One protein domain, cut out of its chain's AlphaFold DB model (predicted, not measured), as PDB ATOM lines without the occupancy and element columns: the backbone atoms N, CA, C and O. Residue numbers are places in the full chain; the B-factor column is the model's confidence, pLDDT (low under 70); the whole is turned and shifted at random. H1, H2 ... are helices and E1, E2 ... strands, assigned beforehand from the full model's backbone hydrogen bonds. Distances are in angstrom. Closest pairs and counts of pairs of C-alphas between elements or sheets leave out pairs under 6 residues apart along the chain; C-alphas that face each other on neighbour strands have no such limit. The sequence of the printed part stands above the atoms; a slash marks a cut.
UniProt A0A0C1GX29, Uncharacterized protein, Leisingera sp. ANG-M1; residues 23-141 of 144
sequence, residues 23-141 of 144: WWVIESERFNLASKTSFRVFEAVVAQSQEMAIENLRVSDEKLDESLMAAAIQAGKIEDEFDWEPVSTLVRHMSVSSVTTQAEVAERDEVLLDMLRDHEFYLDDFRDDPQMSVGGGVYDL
ATOM      1  N   TRP A  23     148.130 178.270 175.417       95.25
ATOM      2  CA  TRP A  23     147.269 177.150 175.079       95.25
ATOM      3  C   TRP A  23     147.901 175.851 175.554       95.25
ATOM      4  O   TRP A  23     149.097 175.610 175.338       95.25
ATOM      5  N   TRP A  24     147.074 175.012 176.159       97.31
ATOM      6  CA  TRP A  24     147.413 173.660 176.563       97.31
ATOM      7  C   TRP A  24     146.390 172.697 175.988       97.31
ATOM      8  O   TRP A  24     145.196 172.972 176.026       97.31
ATOM      9  N   VAL A  25     146.871 171.568 175.478       97.38
ATOM     10  CA  VAL A  25     146.045 170.411 175.142       97.38
ATOM     11  C   VAL A  25     146.346 169.331 176.168       97.38
ATOM     12  O   VAL A  25     147.509 168.941 176.343       97.38
ATOM     13  N   ILE A  26     145.303 168.889 176.861       97.62
ATOM     14  CA  ILE A  26     145.351 167.825 177.855       97.62
ATOM     15  C   ILE A  26     144.619 166.621 177.286       97.62
ATOM     16  O   ILE A  26     143.477 166.713 176.849       97.62
ATOM     17  N   GLU A  27     145.299 165.487 177.305       97.44
ATOM     18  CA  GLU A  27     144.725 164.194 176.990       97.44
ATOM     19  C   GLU A  27     144.505 163.426 178.288       97.44
ATOM     20  O   GLU A  27     145.451 163.182 179.047       97.44
ATOM     21  N   SER A  28     143.272 162.998 178.519       96.69
ATOM     22  CA  SER A  28     142.884 162.290 179.734       96.69
ATOM     23  C   SER A  28     142.286 160.930 179.405       96.69
ATOM     24  O   SER A  28     141.469 160.792 178.498       96.69
ATOM     25  N   GLU A  29     142.672 159.924 180.183       96.56
ATOM     26  CA  GLU A  29     141.950 158.660 180.270       96.56
ATOM     27  C   GLU A  29     140.840 158.822 181.309       96.56
ATOM     28  O   GLU A  29     141.110 159.149 182.469       96.56
ATOM     29  N   ARG A  30     139.596 158.576 180.904       95.25
ATOM     30  CA  ARG A  30     138.423 158.586 181.777       95.25
ATOM     31  C   ARG A  30     137.755 157.220 181.782       95.25
ATOM     32  O   ARG A  30     137.822 156.480 180.804       95.25
ATOM     33  N   PHE A  31     137.094 156.892 182.882       94.56
ATOM     34  CA  PHE A  31     136.337 155.659 183.050       94.56
ATOM     35  C   PHE A  31     134.850 155.979 183.181       94.56
ATOM     36  O   PHE A  31     134.449 156.707 184.086       94.56
ATOM     37  N   ASN A  32     134.032 155.446 182.273       92.12
ATOM     38  CA  ASN A  32     132.582 155.593 182.315       92.12
ATOM     39  C   ASN A  32     132.000 154.661 183.386       92.12
ATOM     40  O   ASN A  32     132.162 153.436 183.312       92.12
ATOM     41  N   LEU A  33     131.301 155.231 184.370       89.19
ATOM     42  CA  LEU A  33     130.773 154.463 185.497       89.19
ATOM     43  C   LEU A  33     129.594 153.566 185.103       89.19
ATOM     44  O   LEU A  33     129.434 152.501 185.702       89.19
ATOM     45  N   ALA A  34     128.815 153.935 184.085       86.69
ATOM     46  CA  ALA A  34     127.653 153.173 183.634       86.69
ATOM     47  C   ALA A  34     128.039 152.002 182.715       86.69
ATOM     48  O   ALA A  34     127.647 150.862 182.962       86.69
ATOM     49  N   SER A  35     128.838 152.253 181.674       89.12
ATOM     50  CA  SER A  35     129.254 151.218 180.715       89.12
ATOM     51  C   SER A  35     130.432 150.372 181.199       89.12
ATOM     52  O   SER A  35     130.706 149.331 180.604       89.12
ATOM     53  N   LYS A  36     131.123 150.793 182.267       91.69
ATOM     54  CA  LYS A  36     132.348 150.158 182.788       91.69
ATOM     55  C   LYS A  36     133.466 150.076 181.740       91.69
ATOM     56  O   LYS A  36     134.205 149.093 181.683       91.69
ATOM     57  N   THR A  37     133.591 151.110 180.911       92.50
ATOM     58  CA  THR A  37     134.610 151.207 179.856       92.50
ATOM     59  C   THR A  37     135.462 152.456 180.024       92.50
ATOM     60  O   THR A  37     134.954 153.515 180.389       92.50
ATOM     61  N   SER A  38     136.749 152.342 179.706       94.81
ATOM     62  CA  SER A  38     137.652 153.489 179.638       94.81
ATOM     63  C   SER A  38     137.680 154.099 178.236       94.81
ATOM     64  O   SER A  38     137.605 153.384 177.234       94.81
ATOM     65  N   PHE A  39     137.835 155.414 178.177       94.62
ATOM     66  CA  PHE A  39     137.907 156.206 176.956       94.62
ATOM     67  C   PHE A  39     138.926 157.341 177.118       94.62
ATOM     68  O   PHE A  39     139.323 157.691 178.230       94.62
ATOM     69  N   ARG A  40     139.378 157.896 175.998       95.19
ATOM     70  CA  ARG A  40     140.292 159.037 175.920       95.19
ATOM     71  C   ARG A  40     139.527 160.279 175.502       95.19
ATOM     72  O   ARG A  40     138.682 160.202 174.611       95.19
ATOM     73  N   VAL A  41     139.859 161.406 176.116       95.31
ATOM     74  CA  VAL A  41     139.361 162.732 175.739       95.31
ATOM     75  C   VAL A  41     140.520 163.692 175.555       95.31
ATOM     76  O   VAL A  41     141.538 163.570 176.240       95.31
ATOM     77  N   PHE A  42     140.349 164.640 174.642       96.25
ATOM     78  CA  PHE A  42     141.270 165.751 174.437       96.25
ATOM     79  C   PHE A  42     140.566 167.054 174.758       96.25
ATOM     80  O   PHE A  42     139.435 167.269 174.332       96.25
ATOM     81  N   GLU A  43     141.231 167.917 175.511       96.00
ATOM     82  CA  GLU A  43     140.637 169.150 176.015       96.00
ATOM     83  C   GLU A  43     141.648 170.288 175.892       96.00
ATOM     84  O   GLU A  43     142.831 170.126 176.207       96.00
ATOM     85  N   ALA A  44     141.189 171.442 175.417       95.38
ATOM     86  CA  ALA A  44     141.976 172.660 175.372       95.38
ATOM     87  C   ALA A  44     141.672 173.540 176.583       95.38
ATOM     88  O   ALA A  44     140.512 173.805 176.899       95.38
ATOM     89  N   VAL A  45     142.728 174.037 177.221       95.62
ATOM     90  CA  VAL A  45     142.653 174.991 178.333       95.62
ATOM     91  C   VAL A  45     143.672 176.110 178.147       95.62
ATOM     92  O   VAL A  45     144.696 175.937 177.471       95.62
ATOM     93  N   VAL A  46     143.421 177.256 178.779       94.31
ATOM     94  CA  VAL A  46     144.379 178.367 178.838       94.31
ATOM     95  C   VAL A  46     144.940 178.503 180.246       94.31
ATOM     96  O   VAL A  46     144.208 178.515 181.231       94.31
ATOM     97  N   ALA A  47     146.262 178.592 180.357       96.00
ATOM     98  CA  ALA A  47     146.928 178.740 181.648       96.00
ATOM     99  C   ALA A  47     148.368 179.234 181.495       96.00
ATOM    100  O   ALA A  47     149.000 179.065 180.450       96.00
ATOM    101  N   GLN A  48     148.918 179.819 182.561       95.62
ATOM    102  CA  GLN A  48     150.311 180.286 182.578       95.62
ATOM    103  C   GLN A  48     151.315 179.128 182.710       95.62
ATOM    104  O   GLN A  48     152.414 179.175 182.141       95.62
ATOM    105  N   SER A  49     150.932 178.078 183.439       97.19
ATOM    106  CA  SER A  49     151.749 176.892 183.700       97.19
ATOM    107  C   SER A  49     150.961 175.601 183.482       97.19
ATOM    108  O   SER A  49     149.737 175.618 183.354       97.19
ATOM    109  N   GLN A  50     151.684 174.481 183.450       97.50
ATOM    110  CA  GLN A  50     151.096 173.154 183.301       97.50
ATOM    111  C   GLN A  50     150.208 172.792 184.498       97.50
ATOM    112  O   GLN A  50     149.134 172.226 184.332       97.50
ATOM    113  N   GLU A  51     150.646 173.133 185.706       97.56
ATOM    114  CA  GLU A  51     149.925 172.859 186.950       97.56
ATOM    115  C   GLU A  51     148.599 173.620 186.980       97.56
ATOM    116  O   GLU A  51     147.567 173.046 187.309       97.56
ATOM    117  N   MET A  52     148.614 174.889 186.560       96.88
ATOM    118  CA  MET A  52     147.391 175.675 186.411       96.88
ATOM    119  C   MET A  52     146.479 175.127 185.311       96.88
ATOM    120  O   MET A  52     145.268 175.178 185.466       96.88
ATOM    121  N   ALA A  53     147.029 174.599 184.214       97.00
ATOM    122  CA  ALA A  53     146.233 173.989 183.149       97.00
ATOM    123  C   ALA A  53     145.444 172.775 183.668       97.00
ATOM    124  O   ALA A  53     144.251 172.650 183.405       97.00
ATOM    125  N   ILE A  54     146.107 171.913 184.442       97.12
ATOM    126  CA  ILE A  54     145.486 170.746 185.080       97.12
ATOM    127  C   ILE A  54     144.422 171.185 186.091       97.12
ATOM    128  O   ILE A  54     143.332 170.624 186.112       97.12
ATOM    129  N   GLU A  55     144.716 172.201 186.903       96.81
ATOM    130  CA  GLU A  55     143.766 172.708 187.894       96.81
ATOM    131  C   GLU A  55     142.538 173.361 187.246       96.81
ATOM    132  O   GLU A  55     141.415 173.101 187.667       96.81
ATOM    133  N   ASN A  56     142.728 174.154 186.190       95.38
ATOM    134  CA  ASN A  56     141.624 174.734 185.427       95.38
ATOM    135  C   ASN A  56     140.746 173.634 184.826       95.38
ATOM    136  O   ASN A  56     139.528 173.700 184.950       95.38
ATOM    137  N   LEU A  57     141.352 172.587 184.254       95.69
ATOM    138  CA  LEU A  57     140.600 171.444 183.745       95.69
ATOM    139  C   LEU A  57     139.781 170.760 184.851       95.69
ATOM    140  O   LEU A  57     138.598 170.502 184.660       95.69
ATOM    141  N   ARG A  58     140.387 170.524 186.020       95.31
ATOM    142  CA  ARG A  58     139.705 169.931 187.179       95.31
ATOM    143  C   ARG A  58     138.488 170.758 187.606       95.31
ATOM    144  O   ARG A  58     137.431 170.193 187.848       95.31
ATOM    145  N   VAL A  59     138.626 172.082 187.673       95.06
ATOM    146  CA  VAL A  59     137.516 172.984 188.023       95.06
ATOM    147  C   VAL A  59     136.437 172.996 186.936       95.06
ATOM    148  O   VAL A  59     135.251 173.036 187.257       95.06
ATOM    149  N   SER A  60     136.822 172.946 185.658       93.75
ATOM    150  CA  SER A  60     135.879 172.827 184.537       93.75
ATOM    151  C   SER A  60     135.046 171.545 184.640       93.75
ATOM    152  O   SER A  60     133.824 171.589 184.500       93.75
ATOM    153  N   ASP A  61     135.689 170.417 184.960       92.88
ATOM    154  CA  ASP A  61     135.015 169.134 185.178       92.88
ATOM    155  C   ASP A  61     134.017 169.193 186.337       92.88
ATOM    156  O   ASP A  61     132.883 168.743 186.190       92.88
ATOM    157  N   GLU A  62     134.400 169.799 187.463       92.62
ATOM    158  CA  GLU A  62     133.508 169.974 188.616       92.62
ATOM    159  C   GLU A  62     132.268 170.800 188.247       92.62
ATOM    160  O   GLU A  62     131.142 170.389 188.528       92.62
ATOM    161  N   LYS A  63     132.453 171.916 187.528       92.38
ATOM    162  CA  LYS A  63     131.342 172.746 187.030       92.38
ATOM    163  C   LYS A  63     130.429 171.976 186.070       92.38
ATOM    164  O   LYS A  63     129.207 172.170 186.082       92.38
ATOM    165  N   LEU A  64     131.001 171.126 185.213       90.81
ATOM    166  CA  LEU A  64     130.237 170.292 184.289       90.81
ATOM    167  C   LEU A  64     129.409 169.252 185.048       90.81
ATOM    168  O   LEU A  64     128.215 169.119 184.773       90.81
ATOM    169  N   ASP A  65     130.003 168.558 186.015       91.25
ATOM    170  CA  ASP A  65     129.313 167.559 186.832       91.25
ATOM    171  C   ASP A  65     128.177 168.186 187.652       91.25
ATOM    172  O   ASP A  65     127.062 167.658 187.647       91.25
ATOM    173  N   GLU A  66     128.402 169.352 188.266       91.50
ATOM    174  CA  GLU A  66     127.359 170.127 188.955       91.50
ATOM    175  C   GLU A  66     126.203 170.492 188.009       91.50
ATOM    176  O   GLU A  66     125.025 170.345 188.351       91.50
ATOM    177  N   SER A  67     126.526 170.924 186.786       91.31
ATOM    178  CA  SER A  67     125.528 171.291 185.774       91.31
ATOM    179  C   SER A  67     124.714 170.082 185.300       91.31
ATOM    180  O   SER A  67     123.491 170.170 185.151       91.31
ATOM    181  N   LEU A  68     125.370 168.938 185.079       90.94
ATOM    182  CA  LEU A  68     124.722 167.686 184.683       90.94
ATOM    183  C   LEU A  68     123.819 167.145 185.793       90.94
ATOM    184  O   LEU A  68     122.695 166.721 185.509       90.94
ATOM    185  N   MET A  69     124.279 167.214 187.042       91.50
ATOM    186  CA  MET A  69     123.499 166.848 188.220       91.50
ATOM    187  C   MET A  69     122.243 167.709 188.334       91.50
ATOM    188  O   MET A  69     121.129 167.184 188.387       91.50
ATOM    189  N   ALA A  70     122.392 169.037 188.299       91.25
ATOM    190  CA  ALA A  70     121.269 169.963 188.388       91.25
ATOM    191  C   ALA A  70     120.235 169.712 187.277       91.25
ATOM    192  O   ALA A  70     119.029 169.687 187.537       91.25
ATOM    193  N   ALA A  71     120.694 169.463 186.048       90.88
ATOM    194  CA  ALA A  71     119.823 169.115 184.931       90.88
ATOM    195  C   ALA A  71     119.097 167.772 185.146       90.88
ATOM    196  O   ALA A  71     117.925 167.639 184.783       90.88
ATOM    197  N   ALA A  72     119.753 166.775 185.744       88.88
ATOM    198  CA  ALA A  72     119.143 165.485 186.050       88.88
ATOM    199  C   ALA A  72     118.067 165.581 187.144       88.88
ATOM    200  O   ALA A  72     116.999 164.983 186.977       88.88
ATOM    201  N   ILE A  73     118.304 166.379 188.193       89.31
ATOM    202  CA  ILE A  73     117.307 166.699 189.232       89.31
ATOM    203  C   ILE A  73     116.094 167.378 188.593       89.31
ATOM    204  O   ILE A  73     114.960 166.939 188.774       89.31
ATOM    205  N   GLN A  74     116.318 168.415 187.780       90.12
ATOM    206  CA  GLN A  74     115.234 169.137 187.102       90.12
ATOM    207  C   GLN A  74     114.421 168.239 186.161       90.12
ATOM    208  O   GLN A  74     113.213 168.421 186.019       90.12
ATOM    209  N   ALA A  75     115.069 167.258 185.532       91.12
ATOM    210  CA  ALA A  75     114.415 166.275 184.678       91.12
ATOM    211  C   ALA A  75     113.704 165.147 185.456       91.12
ATOM    212  O   ALA A  75     113.104 164.278 184.822       91.12
ATOM    213  N   GLY A  76     113.786 165.127 186.793       89.81
ATOM    214  CA  GLY A  76     113.226 164.071 187.641       89.81
ATOM    215  C   GLY A  76     113.898 162.710 187.446       89.81
ATOM    216  O   GLY A  76     113.266 161.680 187.662       89.81
ATOM    217  N   LYS A  77     115.150 162.691 186.968       87.12
ATOM    218  CA  LYS A  77     115.930 161.455 186.784       87.12
ATOM    219  C   LYS A  77     116.566 160.964 188.083       87.12
ATOM    220  O   LYS A  77     116.887 159.785 188.167       87.12
ATOM    221  N   ILE A  78     116.750 161.867 189.041       84.88
ATOM    222  CA  ILE A  78     117.202 161.597 190.407       84.88
ATOM    223  C   ILE A  78     116.291 162.351 191.381       84.88
ATOM    224  O   ILE A  78     115.774 163.417 191.031       84.88
ATOM    225  N   GLU A  79     116.037 161.765 192.551       81.12
ATOM    226  CA  GLU A  79     115.129 162.329 193.561       81.12
ATOM    227  C   GLU A  79     115.857 163.311 194.487       81.12
ATOM    228  O   GLU A  79     115.278 164.333 194.868       81.12
ATOM    229  N   ASP A  80     117.133 163.051 194.782       82.69
ATOM    230  CA  ASP A  80     118.008 163.956 195.519       82.69
ATOM    231  C   ASP A  80     119.463 163.958 194.998       82.69
ATOM    232  O   ASP A  80     119.831 163.220 194.085       82.69
ATOM    233  N   GLU A  81     120.281 164.859 195.549       78.62
ATOM    234  CA  GLU A  81     121.710 164.997 195.229       78.62
ATOM    235  C   GLU A  81     122.562 163.823 195.745       78.62
ATOM    236  O   GLU A  81     123.574 163.489 195.135       78.62
ATOM    237  N   PHE A  82     122.164 163.171 196.842       85.44
ATOM    238  CA  PHE A  82     122.897 162.034 197.406       85.44
ATOM    239  C   PHE A  82     122.783 160.774 196.537       85.44
ATOM    240  O   PHE A  82     123.655 159.909 196.613       85.44
ATOM    241  N   ASP A  83     121.750 160.692 195.699       81.81
ATOM    242  CA  ASP A  83     121.560 159.648 194.692       81.81
ATOM    243  C   ASP A  83     122.431 159.841 193.435       81.81
ATOM    244  O   ASP A  83     122.434 158.985 192.542       81.81
ATOM    245  N   TRP A  84     123.144 160.964 193.315       84.88
ATOM    246  CA  TRP A  84     123.919 161.278 192.119       84.88
ATOM    247  C   TRP A  84     125.293 160.599 192.101       84.88
ATOM    248  O   TRP A  84     126.071 160.664 193.052       84.88
ATOM    249  N   GLU A  85     125.638 160.038 190.942       85.31
ATOM    250  CA  GLU A  85     126.999 159.638 190.594       85.31
ATOM    251  C   GLU A  85     127.409 160.324 189.276       85.31
ATOM    252  O   GLU A  85     126.614 160.347 188.329       85.31
ATOM    253  N   PRO A  86     128.641 160.856 189.163       86.19
ATOM    254  CA  PRO A  86     129.116 161.454 187.919       86.19
ATOM    255  C   PRO A  86     129.194 160.409 186.799       86.19
ATOM    256  O   PRO A  86     129.465 159.230 187.019       86.19
ATOM    257  N   VAL A  87     128.997 160.834 185.548       87.19
ATOM    258  CA  VAL A  87     128.944 159.909 184.397       87.19
ATOM    259  C   VAL A  87     130.286 159.201 184.171       87.19
ATOM    260  O   VAL A  87     130.342 158.044 183.733       87.19
ATOM    261  N   SER A  88     131.385 159.891 184.462       91.38
ATOM    262  CA  SER A  88     132.735 159.364 184.309       91.38
ATOM    263  C   SER A  88     133.663 159.893 185.391       91.38
ATOM    264  O   SER A  88     133.390 160.925 185.989       91.38
ATOM    265  N   THR A  89     134.779 159.205 185.612       93.50
ATOM    266  CA  THR A  89     135.848 159.675 186.499       93.50
ATOM    267  C   THR A  89     137.181 159.711 185.765       93.50
ATOM    268  O   THR A  89     137.436 158.891 184.876       93.50
ATOM    269  N   LEU A  90     138.038 160.663 186.128       95.25
ATOM    270  CA  LEU A  90     139.407 160.737 185.639       95.25
ATOM    271  C   LEU A  90     140.221 159.551 186.175       95.25
ATOM    272  O   LEU A  90     140.330 159.351 187.382       95.25
ATOM    273  N   VAL A  91     140.847 158.795 185.275       95.81
ATOM    274  CA  VAL A  91     141.814 157.748 185.635       95.81
ATOM    275  C   VAL A  91     143.209 158.355 185.740       95.81
ATOM    276  O   VAL A  91     143.905 158.158 186.735       95.81
ATOM    277  N   ARG A  92     143.633 159.082 184.700       95.75
ATOM    278  CA  ARG A  92     144.925 159.783 184.639       95.75
ATOM    279  C   ARG A  92     144.986 160.748 183.459       95.75
ATOM    280  O   ARG A  92     144.329 160.535 182.443       95.75
ATOM    281  N   HIS A  93     145.884 161.723 183.546       96.94
ATOM    282  CA  HIS A  93     146.331 162.481 182.379       96.94
ATOM    283  C   HIS A  93     147.387 161.673 181.617       96.94
ATOM    284  O   HIS A  93     148.410 161.278 182.183       96.94
ATOM    285  N   MET A  94     147.123 161.395 180.344       95.81
ATOM    286  CA  MET A  94     148.020 160.656 179.454       95.81
ATOM    287  C   MET A  94     149.088 161.572 178.859       95.81
ATOM    288  O   MET A  94     150.256 161.191 178.781       95.81
ATOM    289  N   SER A  95     148.701 162.788 178.474       96.38
ATOM    290  CA  SER A  95     149.625 163.808 177.999       96.38
ATOM    291  C   SER A  95     149.129 165.208 178.356       96.38
ATOM    292  O   SER A  95     147.931 165.470 178.425       96.38
ATOM    293  N   VAL A  96     150.070 166.118 178.611       97.50
ATOM    294  CA  VAL A  96     149.798 167.545 178.806       97.50
ATOM    295  C   VAL A  96     150.831 168.309 178.001       97.50
ATOM    296  O   VAL A  96     152.032 168.092 178.159       97.50
ATOM    297  N   SER A  97     150.389 169.152 177.075       97.12
ATOM    298  CA  SER A  97     151.288 169.827 176.141       97.12
ATOM    299  C   SER A  97     150.878 171.265 175.913       97.12
ATOM    300  O   SER A  97     149.723 171.532 175.601       97.12
ATOM    301  N   SER A  98     151.844 172.179 175.976       97.12
ATOM    302  CA  SER A  98     151.631 173.526 175.460       97.12
ATOM    303  C   SER A  98     151.703 173.508 173.935       97.12
ATOM    304  O   SER A  98     152.574 172.852 173.361       97.12
ATOM    305  N   VAL A  99     150.783 174.221 173.293       95.94
ATOM    306  CA  VAL A  99     150.692 174.339 171.835       95.94
ATOM    307  C   VAL A  99     150.730 175.808 171.429       95.94
ATOM    308  O   VAL A  99     150.263 176.696 172.140       95.94
ATOM    309  N   THR A 100     151.307 176.073 170.268       94.06
ATOM    310  CA  THR A 100     151.468 177.413 169.692       94.06
ATOM    311  C   THR A 100     150.880 177.516 168.291       94.06
ATOM    312  O   THR A 100     150.629 178.619 167.804       94.06
ATOM    313  N   THR A 101     150.615 176.383 167.636       93.94
ATOM    314  CA  THR A 101     150.067 176.344 166.281       93.94
ATOM    315  C   THR A 101     148.903 175.367 166.141       93.94
ATOM    316  O   THR A 101     148.804 174.382 166.866       93.94
ATOM    317  N   GLN A 102     148.037 175.615 165.157       93.56
ATOM    318  CA  GLN A 102     146.892 174.757 164.849       93.56
ATOM    319  C   GLN A 102     147.318 173.341 164.442       93.56
ATOM    320  O   GLN A 102     146.640 172.387 164.797       93.56
ATOM    321  N   ALA A 103     148.448 173.177 163.743       93.56
ATOM    322  CA  ALA A 103     148.956 171.843 163.408       93.56
ATOM    323  C   ALA A 103     149.319 171.026 164.655       93.56
ATOM    324  O   ALA A 103     149.036 169.839 164.683       93.56
ATOM    325  N   GLU A 104     149.871 171.650 165.700       95.38
ATOM    326  CA  GLU A 104     150.186 170.942 166.951       95.38
ATOM    327  C   GLU A 104     148.918 170.476 167.682       95.38
ATOM    328  O   GLU A 104     148.954 169.459 168.377       95.38
ATOM    329  N   VAL A 105     147.804 171.204 167.533       93.94
ATOM    330  CA  VAL A 105     146.489 170.763 168.020       93.94
ATOM    331  C   VAL A 105     145.987 169.600 167.173       93.94
ATOM    332  O   VAL A 105     145.698 168.555 167.736       93.94
ATOM    333  N   ALA A 106     145.968 169.731 165.841       93.44
ATOM    334  CA  ALA A 106     145.505 168.674 164.934       93.44
ATOM    335  C   ALA A 106     146.292 167.363 165.063       93.44
ATOM    336  O   ALA A 106     145.714 166.287 164.976       93.44
ATOM    337  N   GLU A 107     147.605 167.439 165.290       94.44
ATOM    338  CA  GLU A 107     148.450 166.264 165.539       94.44
ATOM    339  C   GLU A 107     148.027 165.485 166.791       94.44
ATOM    340  O   GLU A 107     148.294 164.287 166.884       94.44
ATOM    341  N   ARG A 108     147.390 166.159 167.755       93.62
ATOM    342  CA  ARG A 108     146.849 165.543 168.972       93.62
ATOM    343  C   ARG A 108     145.404 165.117 168.770       93.62
ATOM    344  O   ARG A 108     145.075 163.971 169.052       93.62
ATOM    345  N   ASP A 109     144.577 166.036 168.284       95.12
ATOM    346  CA  ASP A 109     143.164 165.816 168.022       95.12
ATOM    347  C   ASP A 109     142.630 166.782 166.949       95.12
ATOM    348  O   ASP A 109     142.555 167.996 167.154       95.12
ATOM    349  N   GLU A 110     142.244 166.240 165.788       93.31
ATOM    350  CA  GLU A 110     141.652 167.028 164.695       93.31
ATOM    351  C   GLU A 110     140.276 167.591 165.088       93.31
ATOM    352  O   GLU A 110     139.971 168.735 164.753       93.31
ATOM    353  N   VAL A 111     139.486 166.840 165.867       94.00
ATOM    354  CA  VAL A 111     138.149 167.262 166.321       94.00
ATOM    355  C   VAL A 111     138.237 168.472 167.251       94.00
ATOM    356  O   VAL A 111     137.488 169.432 167.082       94.00
ATOM    357  N   LEU A 112     139.182 168.474 168.194       94.00
ATOM    358  CA  LEU A 112     139.456 169.621 169.057       94.00
ATOM    359  C   LEU A 112     139.831 170.861 168.245       94.00
ATOM    360  O   LEU A 112     139.367 171.958 168.552       94.00
ATOM    361  N   LEU A 113     140.664 170.709 167.208       92.62
ATOM    362  CA  LEU A 113     141.006 171.838 166.347       92.62
ATOM    363  C   LEU A 113     139.764 172.387 165.634       92.62
ATOM    364  O   LEU A 113     139.613 173.607 165.562       92.62
ATOM    365  N   ASP A 114     138.911 171.519 165.098       90.88
ATOM    366  CA  ASP A 114     137.688 171.939 164.412       90.88
ATOM    367  C   ASP A 114     136.753 172.688 165.369       90.88
ATOM    368  O   ASP A 114     136.335 173.801 165.055       90.88
ATOM    369  N   MET A 115     136.548 172.177 166.588       89.75
ATOM    370  CA  MET A 115     135.772 172.871 167.622       89.75
ATOM    371  C   MET A 115     136.353 174.254 167.935       89.75
ATOM    372  O   MET A 115     135.641 175.255 167.858       89.75
ATOM    373  N   LEU A 116     137.664 174.347 168.190       89.38
ATOM    374  CA  LEU A 116     138.345 175.620 168.458       89.38
ATOM    375  C   LEU A 116     138.275 176.614 167.287       89.38
ATOM    376  O   LEU A 116     138.381 177.821 167.500       89.38
ATOM    377  N   ARG A 117     138.156 176.134 166.045       87.00
ATOM    378  CA  ARG A 117     138.051 176.982 164.849       87.00
ATOM    379  C   ARG A 117     136.645 177.474 164.595       87.00
ATOM    380  O   ARG A 117     136.487 178.614 164.163       87.00
ATOM    381  N   ASP A 118     135.666 176.612 164.817       78.69
ATOM    382  CA  ASP A 118     134.273 176.920 164.536       78.69
ATOM    383  C   ASP A 118     133.759 178.026 165.459       78.69
ATOM    384  O   ASP A 118     132.775 178.697 165.130       78.69
ATOM    385  N   HIS A 119     134.412 178.252 166.602       67.56
ATOM    386  CA  HIS A 119     133.955 179.187 167.621       67.56
ATOM    387  C   HIS A 119     135.069 180.171 168.016       67.56
ATOM    388  O   HIS A 119     135.766 179.995 169.011       67.56
ATOM    389  N   GLU A 120     135.180 181.287 167.275       63.50
ATOM    390  CA  GLU A 120     135.985 182.456 167.699       63.50
ATOM    391  C   GLU A 120     135.576 182.974 169.098       63.50
ATOM    392  O   GLU A 120     136.375 183.616 169.778       63.50
ATOM    393  N   PHE A 121     134.358 182.634 169.534       60.41
ATOM    394  CA  PHE A 121     133.762 182.944 170.833       60.41
ATOM    395  C   PHE A 121     134.600 182.483 172.035       60.41
ATOM    396  O   PHE A 121     134.625 183.168 173.054       60.41
ATOM    397  N   TYR A 122     135.370 181.398 171.903       76.38
ATOM    398  CA  TYR A 122     136.131 180.873 173.038       76.38
ATOM    399  C   TYR A 122     137.164 181.852 173.592       76.38
ATOM    400  O   TYR A 122     137.516 181.754 174.758       76.38
ATOM    401  N   LEU A 123     137.674 182.798 172.797       79.31
ATOM    402  CA  LEU A 123     138.642 183.775 173.307       79.31
ATOM    403  C   LEU A 123     138.025 184.740 174.316       79.31
ATOM    404  O   LEU A 123     138.697 185.118 175.274       79.31
ATOM    405  N   ASP A 124     136.775 185.133 174.087       82.94
ATOM    406  CA  ASP A 124     136.045 185.984 175.017       82.94
ATOM    407  C   ASP A 124     135.605 185.161 176.235       82.94
ATOM    408  O   ASP A 124     135.812 185.606 177.361       82.94
ATOM    409  N   ASP A 125     135.166 183.914 176.039       84.25
ATOM    410  CA  ASP A 125     134.848 183.016 177.156       84.25
ATOM    411  C   ASP A 125     136.063 182.737 178.046       84.25
ATOM    412  O   ASP A 125     135.963 182.807 179.263       84.25
ATOM    413  N   PHE A 126     137.243 182.485 177.468       86.25
ATOM    414  CA  PHE A 126     138.476 182.278 178.234       86.25
ATOM    415  C   PHE A 126     138.923 183.545 178.970       86.25
ATOM    416  O   PHE A 126     139.663 183.456 179.955       86.25
ATOM    417  N   ARG A 127     138.519 184.731 178.493       84.62
ATOM    418  CA  ARG A 127     138.752 185.995 179.201       84.62
ATOM    419  C   ARG A 127     137.822 186.110 180.410       84.62
ATOM    420  O   ARG A 127     138.278 186.544 181.468       84.62
ATOM    421  N   ASP A 128     136.563 185.716 180.254       86.19
ATOM    422  CA  ASP A 128     135.529 185.831 181.284       86.19
ATOM    423  C   ASP A 128     135.605 184.702 182.332       86.19
ATOM    424  O   ASP A 128     135.411 184.948 183.525       86.19
ATOM    425  N   ASP A 129     135.966 183.485 181.917       87.25
ATOM    426  CA  ASP A 129     136.207 182.308 182.755       87.25
ATOM    427  C   ASP A 129     137.508 181.582 182.345       87.25
ATOM    428  O   ASP A 129     137.491 180.605 181.591       87.25
ATOM    429  N   PRO A 130     138.668 181.991 182.889       84.19
ATOM    430  CA  PRO A 130     139.946 181.332 182.616       84.19
ATOM    431  C   PRO A 130     140.011 179.855 183.037       84.19
ATOM    432  O   PRO A 130     140.967 179.171 182.674       84.19
ATOM    433  N   GLN A 131     139.050 179.375 183.836       89.56
ATOM    434  CA  GLN A 131     138.982 177.994 184.317       89.56
ATOM    435  C   GLN A 131     138.111 177.098 183.432       89.56
ATOM    436  O   GLN A 131     137.895 175.945 183.785       89.56
ATOM    437  N   MET A 132     137.596 177.599 182.310       90.31
ATOM    438  CA  MET A 132     136.870 176.764 181.358       90.31
ATOM    439  C   MET A 132     137.808 175.792 180.618       90.31
ATOM    440  O   MET A 132     139.024 175.997 180.523       90.31
ATOM    441  N   SER A 133     137.216 174.768 180.007       92.75
ATOM    442  CA  SER A 133     137.861 173.904 179.020       92.75
ATOM    443  C   SER A 133     136.994 173.777 177.768       92.75
ATOM    444  O   SER A 133     135.769 173.874 177.821       92.75
ATOM    445  N   VAL A 134     137.636 173.554 176.622       91.75
ATOM    446  CA  VAL A 134     136.958 173.170 175.378       91.75
ATOM    447  C   VAL A 134     137.279 171.708 175.113       91.75
ATOM    448  O   VAL A 134     138.432 171.365 174.852       91.75
ATOM    449  N   GLY A 135     136.271 170.844 175.212       89.06
ATOM    450  CA  GLY A 135     136.406 169.429 174.872       89.06
ATOM    451  C   GLY A 135     136.486 169.223 173.364       89.06
ATOM    452  O   GLY A 135     135.889 169.982 172.615       89.06
ATOM    453  N   GLY A 136     137.237 168.211 172.937       86.81
ATOM    454  CA  GLY A 136     137.361 167.752 171.557       86.81
ATOM    455  C   GLY A 136     136.723 166.380 171.357       86.81
ATOM    456  O   GLY A 136     135.605 166.114 171.802       86.81
ATOM    457  N   GLY A 137     137.445 165.484 170.682       86.19
ATOM    458  CA  GLY A 137     136.990 164.122 170.418       86.19
ATOM    459  C   GLY A 137     137.005 163.202 171.646       86.19
ATOM    460  O   GLY A 137     137.856 163.311 172.534       86.19
ATOM    461  N   VAL A 138     136.073 162.244 171.653       90.69
ATOM    462  CA  VAL A 138     135.997 161.132 172.612       90.69
ATOM    463  C   VAL A 138     136.308 159.833 171.872       90.69
ATOM    464  O   VAL A 138     135.651 159.511 170.882       90.69
ATOM    465  N   TYR A 139     137.293 159.077 172.354       92.12
ATOM    466  CA  TYR A 139     137.826 157.904 171.661       92.12
ATOM    467  C   TYR A 139     137.891 156.682 172.571       92.12
ATOM    468  O   TYR A 139     138.238 156.791 173.745       92.12
ATOM    469  N   ASP A 140     137.647 155.493 172.024       90.31
ATOM    470  CA  ASP A 140     137.934 154.253 172.746       90.31
ATOM    471  C   ASP A 140     139.435 154.147 173.056       90.31
ATOM    472  O   ASP A 140     140.293 154.545 172.257       90.31
ATOM    473  N   LEU A 141     139.776 153.560 174.207       82.81
ATOM    474  CA  LEU A 141     141.161 153.162 174.436       82.81
ATOM    475  C   LEU A 141     141.574 152.092 173.412       82.81
ATOM    476  O   LEU A 141     140.807 151.156 173.158       82.81
TER     477      LEU A 141
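Overview. This is residues 23 to 141 of the 144 residues of an uncharacterized protein of Leisingera sp. ANG-M1 (UniProt A0A0C1GX29). A strongly twisted sheet of four strands curls round residues 50 to 65 of one long helix, H1, while on the sheet's other face the shorter H3 packs over the edge strand E4, making three layers. The far end of H1 and the loop of residues 75 to 87 reach beyond the sheet, and the small H2 and H4 only graze it. You will find 119 printed residues, with four named helices and four named strands in the order E1 E2 H1 E3 H2 H3 H4 E4, a mixed class. The sheet, E3 E1 E2 E4, is antiparallel; the whole is compact, with a radius of gyration of the C-alphas of 15.1 A and spans of 46 by 33 by 27 A.

Along the chain. Find C-alpha 23 at (147.269, 177.150, 175.079), where E1, residues 23 to 32, begins its 27.1 A. E2, residues 37 to 47, spans 30.2 A and bends by 51 degrees at residue 44. E3, residues 88 to 99, spans 26.5 A and bends by 76 degrees at residue 91. E4, residues 134 to 140, ends at (137.934, 154.253, 172.746). H1, residues 50 to 74, spans 36.3 A. H2 is residues 102 to 106, H3 110 to 118, H4 122 to 128.

Arrangement. In the hairpin E1 and E2, N 26 and O 43 are 2.8 A apart; look also at N 27 and O 95 between E1 and E3, 2.9 A, and N 136 and O 42 between E4 and E2, 2.8 A. E2, H1 and E3 form a split strand-helix-strand unit, two strands running the same way with E1 between them, its crossover right-handed. H1 is on the sheet, its closest C-alphas to E2 being Ala 53 and Ala 47, 5.0 A. On the opposite face H3 is over E4 at a height over the sheet of 8.0 A. H2 touches H3, closest at C-alphas 106 and 113, 5.7 A. In the four helices every O i to N i+4 pair is within hydrogen-bond range.

Size, cuts and confidence. The farthest C-alphas, Glu 79 and Thr 101, are 46.5 A apart. The printed part has no cut; H1 to E3 is the long link. Look for pLDDT under 70 at residues 119 to 121.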